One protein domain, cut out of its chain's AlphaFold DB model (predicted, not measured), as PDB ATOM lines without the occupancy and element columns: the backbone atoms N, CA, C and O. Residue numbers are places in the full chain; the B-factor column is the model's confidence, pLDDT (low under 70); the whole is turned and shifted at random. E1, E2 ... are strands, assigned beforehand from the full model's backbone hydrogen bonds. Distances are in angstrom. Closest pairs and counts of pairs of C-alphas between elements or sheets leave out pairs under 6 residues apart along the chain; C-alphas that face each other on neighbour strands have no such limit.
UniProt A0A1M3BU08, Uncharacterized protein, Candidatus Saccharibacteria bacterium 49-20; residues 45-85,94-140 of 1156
ATOM      1  N   GLN A  45     129.374 111.597 137.445       75.00
ATOM      2  CA  GLN A  45     130.189 111.095 138.562       75.00
ATOM      3  C   GLN A  45     131.108 112.175 139.138       75.00
ATOM      4  O   GLN A  45     131.610 113.031 138.409       75.00
ATOM      5  N   TRP A  46     131.404 112.118 140.437       72.81
ATOM      6  CA  TRP A  46     132.368 113.036 141.050       72.81
ATOM      7  C   TRP A  46     133.821 112.621 140.807       72.81
ATOM      8  O   TRP A  46     134.204 111.465 140.967       72.81
ATOM      9  N   ASN A  47     134.663 113.608 140.512       64.38
ATOM     10  CA  ASN A  47     136.117 113.500 140.503       64.38
ATOM     11  C   ASN A  47     136.697 114.630 141.366       64.38
ATOM     12  O   ASN A  47     136.876 115.767 140.911       64.38
ATOM     13  N   GLY A  48     136.916 114.335 142.650       66.62
ATOM     14  CA  GLY A  48     137.291 115.338 143.649       66.62
ATOM     15  C   GLY A  48     136.238 116.446 143.758       66.62
ATOM     16  O   GLY A  48     135.068 116.176 144.006       66.62
ATOM     17  N   ALA A  49     136.653 117.697 143.541       64.38
ATOM     18  CA  ALA A  49     135.781 118.879 143.558       64.38
ATOM     19  C   ALA A  49     135.132 119.211 142.192       64.38
ATOM     20  O   ALA A  49     134.598 120.306 142.008       64.38
ATOM     21  N   SER A  50     135.209 118.298 141.218       71.62
ATOM     22  CA  SER A  50     134.692 118.472 139.853       71.62
ATOM     23  C   SER A  50     133.741 117.341 139.461       71.62
ATOM     24  O   SER A  50     133.841 116.239 139.997       71.62
ATOM     25  N   LEU A  51     132.839 117.607 138.518       80.69
ATOM     26  CA  LEU A  51     131.893 116.623 137.985       80.69
ATOM     27  C   LEU A  51     132.370 116.106 136.623       80.69
ATOM     28  O   LEU A  51     132.823 116.887 135.790       80.69
ATOM     29  N   GLN A  52     132.256 114.803 136.381       80.00
ATOM     30  CA  GLN A  52     132.445 114.183 135.073       80.00
ATOM     31  C   GLN A  52     131.086 113.832 134.469       80.00
ATOM     32  O   GLN A  52     130.311 113.094 135.074       80.00
ATOM     33  N   TYR A  53     130.814 114.339 133.267       82.56
ATOM     34  CA  TYR A  53     129.600 114.036 132.506       82.56
ATOM     35  C   TYR A  53     129.906 114.074 131.003       82.56
ATOM     36  O   TYR A  53     130.583 114.989 130.527       82.56
ATOM     37  N   ASN A  54     129.443 113.075 130.244       80.06
ATOM     38  CA  ASN A  54     129.707 112.935 128.800       80.06
ATOM     39  C   ASN A  54     131.196 113.099 128.405       80.06
ATOM     40  O   ASN A  54     131.519 113.721 127.394       80.06
ATOM     41  N   GLY A  55     132.112 112.568 129.224       72.00
ATOM     42  CA  GLY A  55     133.565 112.633 128.998       72.00
ATOM     43  C   GLY A  55     134.223 113.996 129.266       72.00
ATOM     44  O   GLY A  55     135.433 114.120 129.098       72.00
ATOM     45  N   ASN A  56     133.458 115.002 129.702       80.75
ATOM     46  CA  ASN A  56     133.949 116.343 130.022       80.75
ATOM     47  C   ASN A  56     134.019 116.570 131.541       80.75
ATOM     48  O   ASN A  56     133.205 116.034 132.296       80.75
ATOM     49  N   GLN A  57     134.967 117.406 131.975       82.94
ATOM     50  CA  GLN A  57     135.161 117.785 133.377       82.94
ATOM     51  C   GLN A  57     134.577 119.181 133.649       82.94
ATOM     52  O   GLN A  57     135.021 120.173 133.073       82.94
ATOM     53  N   TYR A  58     133.602 119.253 134.553       82.94
ATOM     54  CA  TYR A  58     132.883 120.462 134.944       82.94
ATOM     55  C   TYR A  58     133.454 120.999 136.256       82.94
ATOM     56  O   TYR A  58     133.508 120.297 137.270       82.94
ATOM     57  N   LEU A  59     133.882 122.258 136.233       80.88
ATOM     58  CA  LEU A  59     134.513 122.947 137.356       80.88
ATOM     59  C   LEU A  59     133.484 123.827 138.070       80.88
ATOM     60  O   LEU A  59     132.636 124.433 137.418       80.88
ATOM     61  N   SER A  60     133.559 123.920 139.401       81.44
ATOM     62  CA  SER A  60     132.668 124.800 140.167       81.44
ATOM     63  C   SER A  60     132.884 126.265 139.771       81.44
ATOM     64  O   SER A  60     134.018 126.747 139.768       81.44
ATOM     65  N   TYR A  61     131.793 126.961 139.444       75.06
ATOM     66  CA  TYR A  61     131.782 128.404 139.173       75.06
ATOM     67  C   TYR A  61     131.215 129.226 140.350       75.06
ATOM     68  O   TYR A  61     131.275 130.455 140.316       75.06
ATOM     69  N   GLY A  62     130.730 128.558 141.404       75.69
ATOM     70  CA  GLY A  62     130.181 129.162 142.622       75.69
ATOM     71  C   GLY A  62     128.649 129.221 142.662       75.69
ATOM     72  O   GLY A  62     127.960 128.571 141.874       75.69
ATOM     73  N   THR A  63     128.127 130.023 143.596       81.19
ATOM     74  CA  THR A  63     126.687 130.274 143.767       81.19
ATOM     75  C   THR A  63     126.224 131.454 142.919       81.19
ATOM     76  O   THR A  63     126.748 132.564 143.049       81.19
ATOM     77  N   ALA A  64     125.184 131.244 142.111       80.69
ATOM     78  CA  ALA A  64     124.527 132.305 141.354       80.69
ATOM     79  C   ALA A  64     123.968 133.401 142.281       80.69
ATOM     80  O   ALA A  64     123.376 133.113 143.329       80.69
ATOM     81  N   GLN A  65     124.135 134.659 141.878       77.56
ATOM     82  CA  GLN A  65     123.691 135.861 142.580       77.56
ATOM     83  C   GLN A  65     122.566 136.580 141.820       77.56
ATOM     84  O   GLN A  65     122.360 136.406 140.616       77.56
ATOM     85  N   THR A  66     121.818 137.428 142.529       73.56
ATOM     86  CA  THR A  66     120.724 138.214 141.943       73.56
ATOM     87  C   THR A  66     121.245 139.179 140.874       73.56
ATOM     88  O   THR A  66     121.887 140.176 141.198       73.56
ATOM     89  N   GLY A  67     120.907 138.915 139.610       67.94
ATOM     90  CA  GLY A  67     121.317 139.729 138.458       67.94
ATOM     91  C   GLY A  67     122.424 139.114 137.595       67.94
ATOM     92  O   GLY A  67     122.820 139.736 136.610       67.94
ATOM     93  N   ASP A  68     122.899 137.907 137.914       78.94
ATOM     94  CA  ASP A  68     123.894 137.212 137.095       78.94
ATOM     95  C   ASP A  68     123.366 136.853 135.699       78.94
ATOM     96  O   ASP A  68     122.254 136.347 135.526       78.94
ATOM     97  N   SER A  69     124.227 137.025 134.691       77.06
ATOM     98  CA  SER A  69     123.923 136.735 133.276       77.06
ATOM     99  C   SER A  69     123.474 135.293 132.982       77.06
ATOM    100  O   SER A  69     122.849 135.042 131.956       77.06
ATOM    101  N   ILE A  70     123.752 134.347 133.884       81.31
ATOM    102  CA  ILE A  70     123.379 132.932 133.741       81.31
ATOM    103  C   ILE A  70     121.878 132.662 133.954       81.31
ATOM    104  O   ILE A  70     121.375 131.620 133.530       81.31
ATOM    105  N   GLY A  71     121.145 133.600 134.570       77.38
ATOM    106  CA  GLY A  71     119.688 133.519 134.733       77.38
ATOM    107  C   GLY A  71     119.193 132.470 135.738       77.38
ATOM    108  O   GLY A  71     117.999 132.174 135.757       77.38
ATOM    109  N   LEU A  72     120.080 131.908 136.564       83.50
ATOM    110  CA  LEU A  72     119.720 130.977 137.638       83.50
ATOM    111  C   LEU A  72     119.203 131.732 138.883       83.50
ATOM    112  O   LEU A  72     119.608 132.875 139.112       83.50
ATOM    113  N   PRO A  73     118.337 131.122 139.716       80.69
ATOM    114  CA  PRO A  73     117.912 131.716 140.984       80.69
ATOM    115  C   PRO A  73     119.096 131.980 141.926       80.69
ATOM    116  O   PRO A  73     120.052 131.203 141.967       80.69
ATOM    117  N   ALA A  74     119.019 133.040 142.730       75.56
ATOM    118  CA  ALA A  74     120.062 133.348 143.706       75.56
ATOM    119  C   ALA A  74     120.220 132.212 144.740       75.56
ATOM    120  O   ALA A  74     119.226 131.708 145.264       75.56
ATOM    121  N   GLY A  75     121.463 131.821 145.037       72.12
ATOM    122  CA  GLY A  75     121.778 130.679 145.910       72.12
ATOM    123  C   GLY A  75     121.788 129.313 145.208       72.12
ATOM    124  O   GLY A  75     121.725 128.286 145.880       72.12
ATOM    125  N   THR A  76     121.856 129.289 143.874       82.62
ATOM    126  CA  THR A  76     122.011 128.061 143.075       82.62
ATOM    127  C   THR A  76     123.491 127.783 142.811       82.62
ATOM    128  O   THR A  76     124.139 128.589 142.143       82.62
ATOM    129  N   ASP A  77     124.028 126.663 143.297       81.31
ATOM    130  CA  ASP A  77     125.379 126.203 142.939       81.31
ATOM    131  C   ASP A  77     125.412 125.641 141.510       81.31
ATOM    132  O   ASP A  77     124.566 124.820 141.133       81.31
ATOM    133  N   PHE A  78     126.412 126.052 140.723       86.56
ATOM    134  CA  PHE A  78     126.594 125.567 139.355       86.56
ATOM    135  C   PHE A  78     128.055 125.262 138.988       86.56
ATOM    136  O   PHE A  78     129.020 125.861 139.476       86.56
ATOM    137  N   TYR A  79     128.198 124.298 138.084       88.25
ATOM    138  CA  TYR A  79     129.455 123.777 137.562       88.25
ATOM    139  C   TYR A  79     129.456 123.944 136.046       88.25
ATOM    140  O   TYR A  79     128.454 123.648 135.399       88.25
ATOM    141  N   ALA A  80     130.566 124.394 135.464       86.50
ATOM    142  CA  ALA A  80     130.658 124.637 134.030       86.50
ATOM    143  C   ALA A  80     131.881 123.973 133.386       86.50
ATOM    144  O   ALA A  80     132.966 123.908 133.967       86.50
ATOM    145  N   TYR A  81     131.693 123.526 132.148       87.88
ATOM    146  CA  TYR A  81     132.742 123.136 131.216       87.88
ATOM    147  C   TYR A  81     132.689 124.066 129.998       87.88
ATOM    148  O   TYR A  81     131.640 124.231 129.372       87.88
ATOM    149  N   ILE A  82     133.819 124.688 129.662       85.62
ATOM    150  CA  ILE A  82     133.960 125.577 128.503       85.62
ATOM    151  C   ILE A  82     135.116 125.029 127.656       85.62
ATOM    152  O   ILE A  82     136.251 125.009 128.144       85.62
ATOM    153  N   PRO A  83     134.872 124.540 126.423       79.38
ATOM    154  CA  PRO A  83     135.930 124.048 125.551       79.38
ATOM    155  C   PRO A  83     136.934 125.155 125.219       79.38
ATOM    156  O   PRO A  83     136.557 126.306 125.003       79.38
ATOM    157  N   ALA A  84     138.214 124.798 125.125       68.06
ATOM    158  CA  ALA A  84     139.250 125.743 124.724       68.06
ATOM    159  C   ALA A  84     138.970 126.321 123.323       68.06
ATOM    160  O   ALA A  84     138.531 125.607 122.418       68.06
ATOM    161  N   ALA A  85     139.263 127.611 123.137       62.19
ATOM    162  CA  ALA A  85     139.104 128.278 121.848       62.19
ATOM    163  C   ALA A  85     139.903 127.552 120.743       62.19
ATOM    164  O   ALA A  85     141.069 127.209 120.973       62.19
ATOM    165  N   ALA A  94     134.884 136.164 119.854       59.88
ATOM    166  CA  ALA A  94     134.653 134.734 119.710       59.88
ATOM    167  C   ALA A  94     133.836 134.197 120.896       59.88
ATOM    168  O   ALA A  94     134.397 133.779 121.911       59.88
ATOM    169  N   THR A  95     132.509 134.204 120.758       67.62
ATOM    170  CA  THR A  95     131.621 133.489 121.677       67.62
ATOM    171  C   THR A  95     131.852 131.980 121.573       67.62
ATOM    172  O   THR A  95     132.125 131.430 120.504       67.62
ATOM    173  N   GLN A  96     131.782 131.303 122.713       82.06
ATOM    174  CA  GLN A  96     132.045 129.874 122.869       82.06
ATOM    175  C   GLN A  96     130.785 129.178 123.385       82.06
ATOM    176  O   GLN A  96     129.940 129.804 124.026       82.06
ATOM    177  N   LYS A  97     130.655 127.872 123.143       83.25
ATOM    178  CA  LYS A  97     129.677 127.070 123.887       83.25
ATOM    179  C   LYS A  97     130.180 126.866 125.314       83.25
ATOM    180  O   LYS A  97     131.353 126.568 125.508       83.25
ATOM    181  N   ALA A  98     129.292 126.983 126.289       84.56
ATOM    182  CA  ALA A  98     129.529 126.576 127.663       84.56
ATOM    183  C   ALA A  98     128.459 125.571 128.081       84.56
ATOM    184  O   ALA A  98     127.286 125.709 127.742       84.56
ATOM    185  N   TYR A  99     128.872 124.562 128.829       89.81
ATOM    186  CA  TYR A  99     128.029 123.472 129.289       89.81
ATOM    187  C   TYR A  99     127.909 123.595 130.801       89.81
ATOM    188  O   TYR A  99     128.933 123.616 131.481       89.81
ATOM    189  N   VAL A 100     126.693 123.718 131.327       89.00
ATOM    190  CA  VAL A 100     126.447 124.001 132.747       89.00
ATOM    191  C   VAL A 100     125.620 122.884 133.368       89.00
ATOM    192  O   VAL A 100     124.624 122.458 132.793       89.00
ATOM    193  N   ILE A 101     126.021 122.446 134.560       89.69
ATOM    194  CA  ILE A 101     125.262 121.555 135.437       89.69
ATOM    195  C   ILE A 101     124.951 122.326 136.722       89.69
ATOM    196  O   ILE A 101     125.864 122.875 137.341       89.69
ATOM    197  N   TYR A 102     123.684 122.377 137.129       87.31
ATOM    198  CA  TYR A 102     123.263 123.029 138.373       87.31
ATOM    199  C   TYR A 102     122.247 122.187 139.155       87.31
ATOM    200  O   TYR A 102     121.535 121.350 138.591       87.31
ATOM    201  N   PHE A 103     122.188 122.426 140.463       85.50
ATOM    202  CA  PHE A 103     121.296 121.745 141.407       85.50
ATOM    203  C   PHE A 103     120.132 122.662 141.814       85.50
ATOM    204  O   PHE A 103     120.116 123.840 141.463       85.50
ATOM    205  N   ALA A 104     119.127 122.160 142.534       78.12
ATOM    206  CA  ALA A 104     118.035 123.019 143.009       78.12
ATOM    207  C   ALA A 104     118.545 124.101 143.998       78.12
ATOM    208  O   ALA A 104     119.512 123.851 144.721       78.12
ATOM    209  N   PRO A 105     117.914 125.291 144.087       71.25
ATOM    210  CA  PRO A 105     118.349 126.338 145.016       71.25
ATOM    211  C   PRO A 105     118.339 125.843 146.470       71.25
ATOM    212  O   PRO A 105     117.309 125.391 146.968       71.25
ATOM    213  N   GLY A 106     119.485 125.930 147.152       62.66
ATOM    214  CA  GLY A 106     119.658 125.416 148.517       62.66
ATOM    215  C   GLY A 106     119.886 123.900 148.643       62.66
ATOM    216  O   GLY A 106     120.041 123.420 149.766       62.66
ATOM    217  N   ALA A 107     119.944 123.147 147.539       66.31
ATOM    218  CA  ALA A 107     120.465 121.782 147.560       66.31
ATOM    219  C   ALA A 107     121.968 121.794 147.884       66.31
ATOM    220  O   ALA A 107     122.680 122.728 147.526       66.31
ATOM    221  N   SER A 108     122.462 120.752 148.555       68.31
ATOM    222  CA  SER A 108     123.897 120.576 148.815       68.31
ATOM    223  C   SER A 108     124.485 119.654 147.739       68.31
ATOM    224  O   SER A 108     124.202 118.456 147.793       68.31
ATOM    225  N   PRO A 109     125.291 120.154 146.776       64.12
ATOM    226  CA  PRO A 109     125.693 119.387 145.592       64.12
ATOM    227  C   PRO A 109     126.303 118.001 145.864       64.12
ATOM    228  O   PRO A 109     125.956 117.071 145.144       64.12
ATOM    229  N   PRO A 110     127.138 117.785 146.906       61.44
ATOM    230  CA  PRO A 110     127.664 116.451 147.197       61.44
ATOM    231  C   PRO A 110     126.591 115.424 147.588       61.44
ATOM    232  O   PRO A 110     126.812 114.235 147.415       61.44
ATOM    233  N   SER A 111     125.442 115.845 148.121       56.12
ATOM    234  CA  SER A 111     124.394 114.949 148.638       56.12
ATOM    235  C   SER A 111     123.121 114.904 147.787       56.12
ATOM    236  O   SER A 111     122.194 114.181 148.143       56.12
ATOM    237  N   GLU A 112     123.047 115.671 146.700       70.50
ATOM    238  CA  GLU A 112     121.863 115.760 145.840       70.50
ATOM    239  C   GLU A 112     122.044 114.899 144.583       70.50
ATOM    240  O   GLU A 112     122.978 115.106 143.812       70.50
ATOM    241  N   ALA A 113     121.144 113.937 144.362       70.69
ATOM    242  CA  ALA A 113     121.240 113.005 143.232       70.69
ATOM    243  C   ALA A 113     120.669 113.565 141.915       70.69
ATOM    244  O   ALA A 113     120.892 112.988 140.851       70.69
ATOM    245  N   ASN A 114     119.916 114.669 141.974       76.19
ATOM    246  CA  ASN A 114     119.235 115.267 140.827       76.19
ATOM    247  C   ASN A 114     119.908 116.585 140.420       76.19
ATOM    248  O   ASN A 114     119.897 117.554 141.184       76.19
ATOM    249  N   ALA A 115     120.412 116.658 139.190       84.31
ATOM    250  CA  ALA A 115     120.930 117.893 138.607       84.31
ATOM    251  C   ALA A 115     120.291 118.185 137.242       84.31
ATOM    252  O   ALA A 115     119.665 117.328 136.618       84.31
ATOM    253  N   THR A 116     120.438 119.423 136.771       86.19
ATOM    254  CA  THR A 116     119.992 119.847 135.437       86.19
ATOM    255  C   THR A 116     121.196 120.263 134.600       86.19
ATOM    256  O   THR A 116     121.981 121.109 135.027       86.19
ATOM    257  N   TYR A 117     121.327 119.686 133.407       89.62
ATOM    258  CA  TYR A 117     122.318 120.046 132.392       89.62
ATOM    259  C   TYR A 117     121.707 121.004 131.362       89.62
ATOM    260  O   TYR A 117     120.605 120.751 130.876       89.62
ATOM    261  N   VAL A 118     122.423 122.078 131.008       89.12
ATOM    262  CA  VAL A 118     122.001 123.112 130.041       89.12
ATOM    263  C   VAL A 118     123.195 123.612 129.211       89.12
ATOM    264  O   VAL A 118     124.287 123.840 129.738       89.12
ATOM    265  N   GLU A 119     122.984 123.845 127.912       89.75
ATOM    266  CA  GLU A 119     123.945 124.503 127.013       89.75
ATOM    267  C   GLU A 119     123.725 126.021 126.964       89.75
ATOM    268  O   GLU A 119     122.618 126.485 126.693       89.75
ATOM    269  N   TYR A 120     124.791 126.799 127.137       87.19
ATOM    270  CA  TYR A 120     124.816 128.261 127.059       87.19
ATOM    271  C   TYR A 120     125.799 128.755 125.987       87.19
ATOM    272  O   TYR A 120     126.772 128.086 125.637       87.19
ATOM    273  N   THR A 121     125.600 129.992 125.535       86.62
ATOM    274  CA  THR A 121     126.599 130.778 124.801       86.62
ATOM    275  C   THR A 121     127.361 131.667 125.785       86.62
ATOM    276  O   THR A 121     126.762 132.509 126.458       86.62
ATOM    277  N   TYR A 122     128.679 131.493 125.865       85.00
ATOM    278  CA  TYR A 122     129.587 132.235 126.738       85.00
ATOM    279  C   TYR A 122     130.414 133.248 125.940       85.00
ATOM    280  O   TYR A 122     131.000 132.904 124.914       85.00
ATOM    281  N   ASP A 123     130.488 134.489 126.420       82.19
ATOM    282  CA  ASP A 123     131.390 135.514 125.889       82.19
ATOM    283  C   ASP A 123     132.632 135.634 126.799       82.19
ATOM    284  O   ASP A 123     132.510 136.094 127.940       82.19
ATOM    285  N   PRO A 124     133.838 135.252 126.332       73.19
ATOM    286  CA  PRO A 124     135.060 135.335 127.135       73.19
ATOM    287  C   PRO A 124     135.508 136.764 127.474       73.19
ATOM    288  O   PRO A 124     136.284 136.949 128.412       73.19
ATOM    289  N   SER A 125     135.060 137.772 126.716       70.75
ATOM    290  CA  SER A 125     135.475 139.171 126.881       70.75
ATOM    291  C   SER A 125     134.708 139.884 127.998       70.75
ATOM    292  O   SER A 125     135.293 140.663 128.750       70.75
ATOM    293  N   THR A 126     133.422 139.563 128.158       74.00
ATOM    294  CA  THR A 126     132.543 140.075 129.224       74.00
ATOM    295  C   THR A 126     132.346 139.079 130.371       74.00
ATOM    296  O   THR A 126     131.843 139.460 131.426       74.00
ATOM    297  N   LYS A 127     132.748 137.813 130.180       74.44
ATOM    298  CA  LYS A 127     132.508 136.661 131.070       74.44
ATOM    299  C   LYS A 127     131.024 136.347 131.304       74.44
ATOM    300  O   LYS A 127     130.678 135.777 132.338       74.44
ATOM    301  N   THR A 128     130.149 136.705 130.364       80.81
ATOM    302  CA  THR A 128     128.697 136.520 130.501       80.81
ATOM    303  C   THR A 128     128.190 135.261 129.805       80.81
ATOM    304  O   THR A 128     128.629 134.935 128.702       80.81
ATOM    305  N   PHE A 129     127.209 134.607 130.422       84.75
ATOM    306  CA  PHE A 129     126.422 133.531 129.821       84.75
ATOM    307  C   PHE A 129     125.172 134.110 129.140       84.75
ATOM    308  O   PHE A 129     124.684 135.174 129.513       84.75
ATOM    309  N   SER A 130     124.661 133.433 128.113       81.25
ATOM    310  CA  SER A 130     123.486 133.864 127.349       81.25
ATOM    311  C   SER A 130     122.848 132.694 126.592       81.25
ATOM    312  O   SER A 130     123.490 131.667 126.385       81.25
ATOM    313  N   ASN A 131     121.594 132.860 126.159       81.75
ATOM    314  CA  ASN A 131     120.877 131.940 125.262       81.75
ATOM    315  C   ASN A 131     120.903 130.444 125.690       81.75
ATOM    316  O   ASN A 131     121.476 129.619 124.972       81.75
ATOM    317  N   PRO A 132     120.294 130.085 126.841       83.81
ATOM    318  CA  PRO A 132     120.215 128.701 127.312       83.81
ATOM    319  C   PRO A 132     119.405 127.806 126.361       83.81
ATOM    320  O   PRO A 132     118.329 128.180 125.893       83.81
ATOM    321  N   THR A 133     119.910 126.601 126.103       79.06
ATOM    322  CA  THR A 133     119.333 125.579 125.214       79.06
ATOM    323  C   THR A 133     119.602 124.168 125.756       79.06
ATOM    324  O   THR A 133     120.407 123.997 126.668       79.06
ATOM    325  N   ASN A 134     118.923 123.147 125.221       79.81
ATOM    326  CA  ASN A 134     119.146 121.727 125.553       79.81
ATOM    327  C   ASN A 134     119.087 121.387 127.062       79.81
ATOM    328  O   ASN A 134     119.917 120.636 127.567       79.81
ATOM    329  N   SER A 135     118.096 121.933 127.778       85.44
ATOM    330  CA  SER A 135     117.880 121.615 129.195       85.44
ATOM    331  C   SER A 135     117.399 120.174 129.389       85.44
ATOM    332  O   SER A 135     116.394 119.774 128.799       85.44
ATOM    333  N   THR A 136     118.113 119.400 130.208       83.12
ATOM    334  CA  THR A 136     117.812 117.992 130.521       83.12
ATOM    335  C   THR A 136     118.091 117.686 131.992       83.12
ATOM    336  O   THR A 136     119.046 118.205 132.570       83.12
ATOM    337  N   ALA A 137     117.257 116.848 132.608       79.81
ATOM    338  CA  ALA A 137     117.519 116.311 133.941       79.81
ATOM    339  C   ALA A 137     118.527 115.156 133.841       79.81
ATOM    340  O   ALA A 137     118.402 114.319 132.947       79.81
ATOM    341  N   ILE A 138     119.499 115.124 134.751       81.38
ATOM    342  CA  ILE A 138     120.558 114.110 134.821       81.38
ATOM    343  C   ILE A 138     120.719 113.611 136.260       81.38
ATOM    344  O   ILE A 138     120.500 114.363 137.217       81.38
ATOM    345  N   THR A 139     121.117 112.350 136.413       76.81
ATOM    346  CA  THR A 139     121.425 111.762 137.723       76.81
ATOM    347  C   THR A 139     122.909 111.895 138.059       76.81
ATOM    348  O   THR A 139     123.772 111.746 137.192       76.81
ATOM    349  N   VAL A 140     123.213 112.191 139.322       76.25
ATOM    350  CA  VAL A 140     124.578 112.400 139.828       76.25
ATOM    351  C   VAL A 140     124.834 111.468 141.013       76.25
ATOM    352  O   VAL A 140     124.000 111.372 141.913       76.25
TER     353      VAL A 140
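What this domain is: This is residues 45 to 85 and 94 to 140 of the 1156 residues of an uncharacterized protein of Candidatus Saccharibacteria bacterium 49-20 (UniProt A0A1M3BU08). One strongly twisted sheet of seven strands folds back on itself at E4, near the middle of the domain, and its leaf E1 E2 E3 partly faces its leaf E5 E6 E7. The fold is not closed: the edge strands E1 and E7 stay apart, and the second leaf holds the longest strands, the bent E6 and E7. The printed part has 88 residues, with no named helix and seven named strands, E1 to E7, which follow each other across the sheet in chain order, all antiparallel; the class is all strand. It is compact, with a radius of gyration of the C-alphas of 12.3 A, and spans 36 by 30 by 22 A.

How they stand to each other: E1, residues 45 to 47, and E2, residues 50 to 53, are a hairpin, with N 47 and O 50 at 2.8 A. E3, residues 56 to 63, forms a hairpin with E2, with N 58 and O 51 at 2.8 A. Its pairing is staggered: residues 56 to 58 pair with E2, and residues 59 to 63 with E4, residues 77 to 81. Between E3 and E4, N 80 and O 59 are 2.8 A apart. E1 to E4 are a meander, each strand the antiparallel neighbour of the one before. E5, residues 96 to 102, is antiparallel to E4 at 146 degrees, with N 101 and O 79 at 2.8 A. E6, residues 114 to 123, forms a hairpin with E5, with N 98 and O 120 at 2.8 A. E7, residues 128 to 139, forms a hairpin with E6 at 158 degrees, with N 117 and O 136 at 2.8 A. E5 E6 E7 are a second meander. The whole is a folded sheet, one sheet bent back into two leaves: E1 E2 E3 face E5 E6 E7, with 14 pairs of C-alphas within 11 A and E4 as the hinge.

Where its parts are: E1 begins at C-alpha 45, (130.189, 111.095, 138.562). E3 measures 20.9 A from first to last C-alpha, and E5 19.1 A. E6 is 27.9 A long and bends by 51 degrees at residue 119. E7, 26.8 A long, bends by 88 degrees at residue 131 and ends at C-alpha 139, (121.425, 111.762, 137.723).

The domain as a whole: The C-alphas farthest apart, those of Ala 94 and Ser 111, are 36.5 A apart. Residues 86 to 93 are not printed, and C-alphas 85 and 94 are 8.1 A apart across this cut. The links E3 to E4 and E5 to E6 are long. Mean pLDDT of the printed part is 78.1; it is under 70 in 14 residues, among them residues 106 to 111.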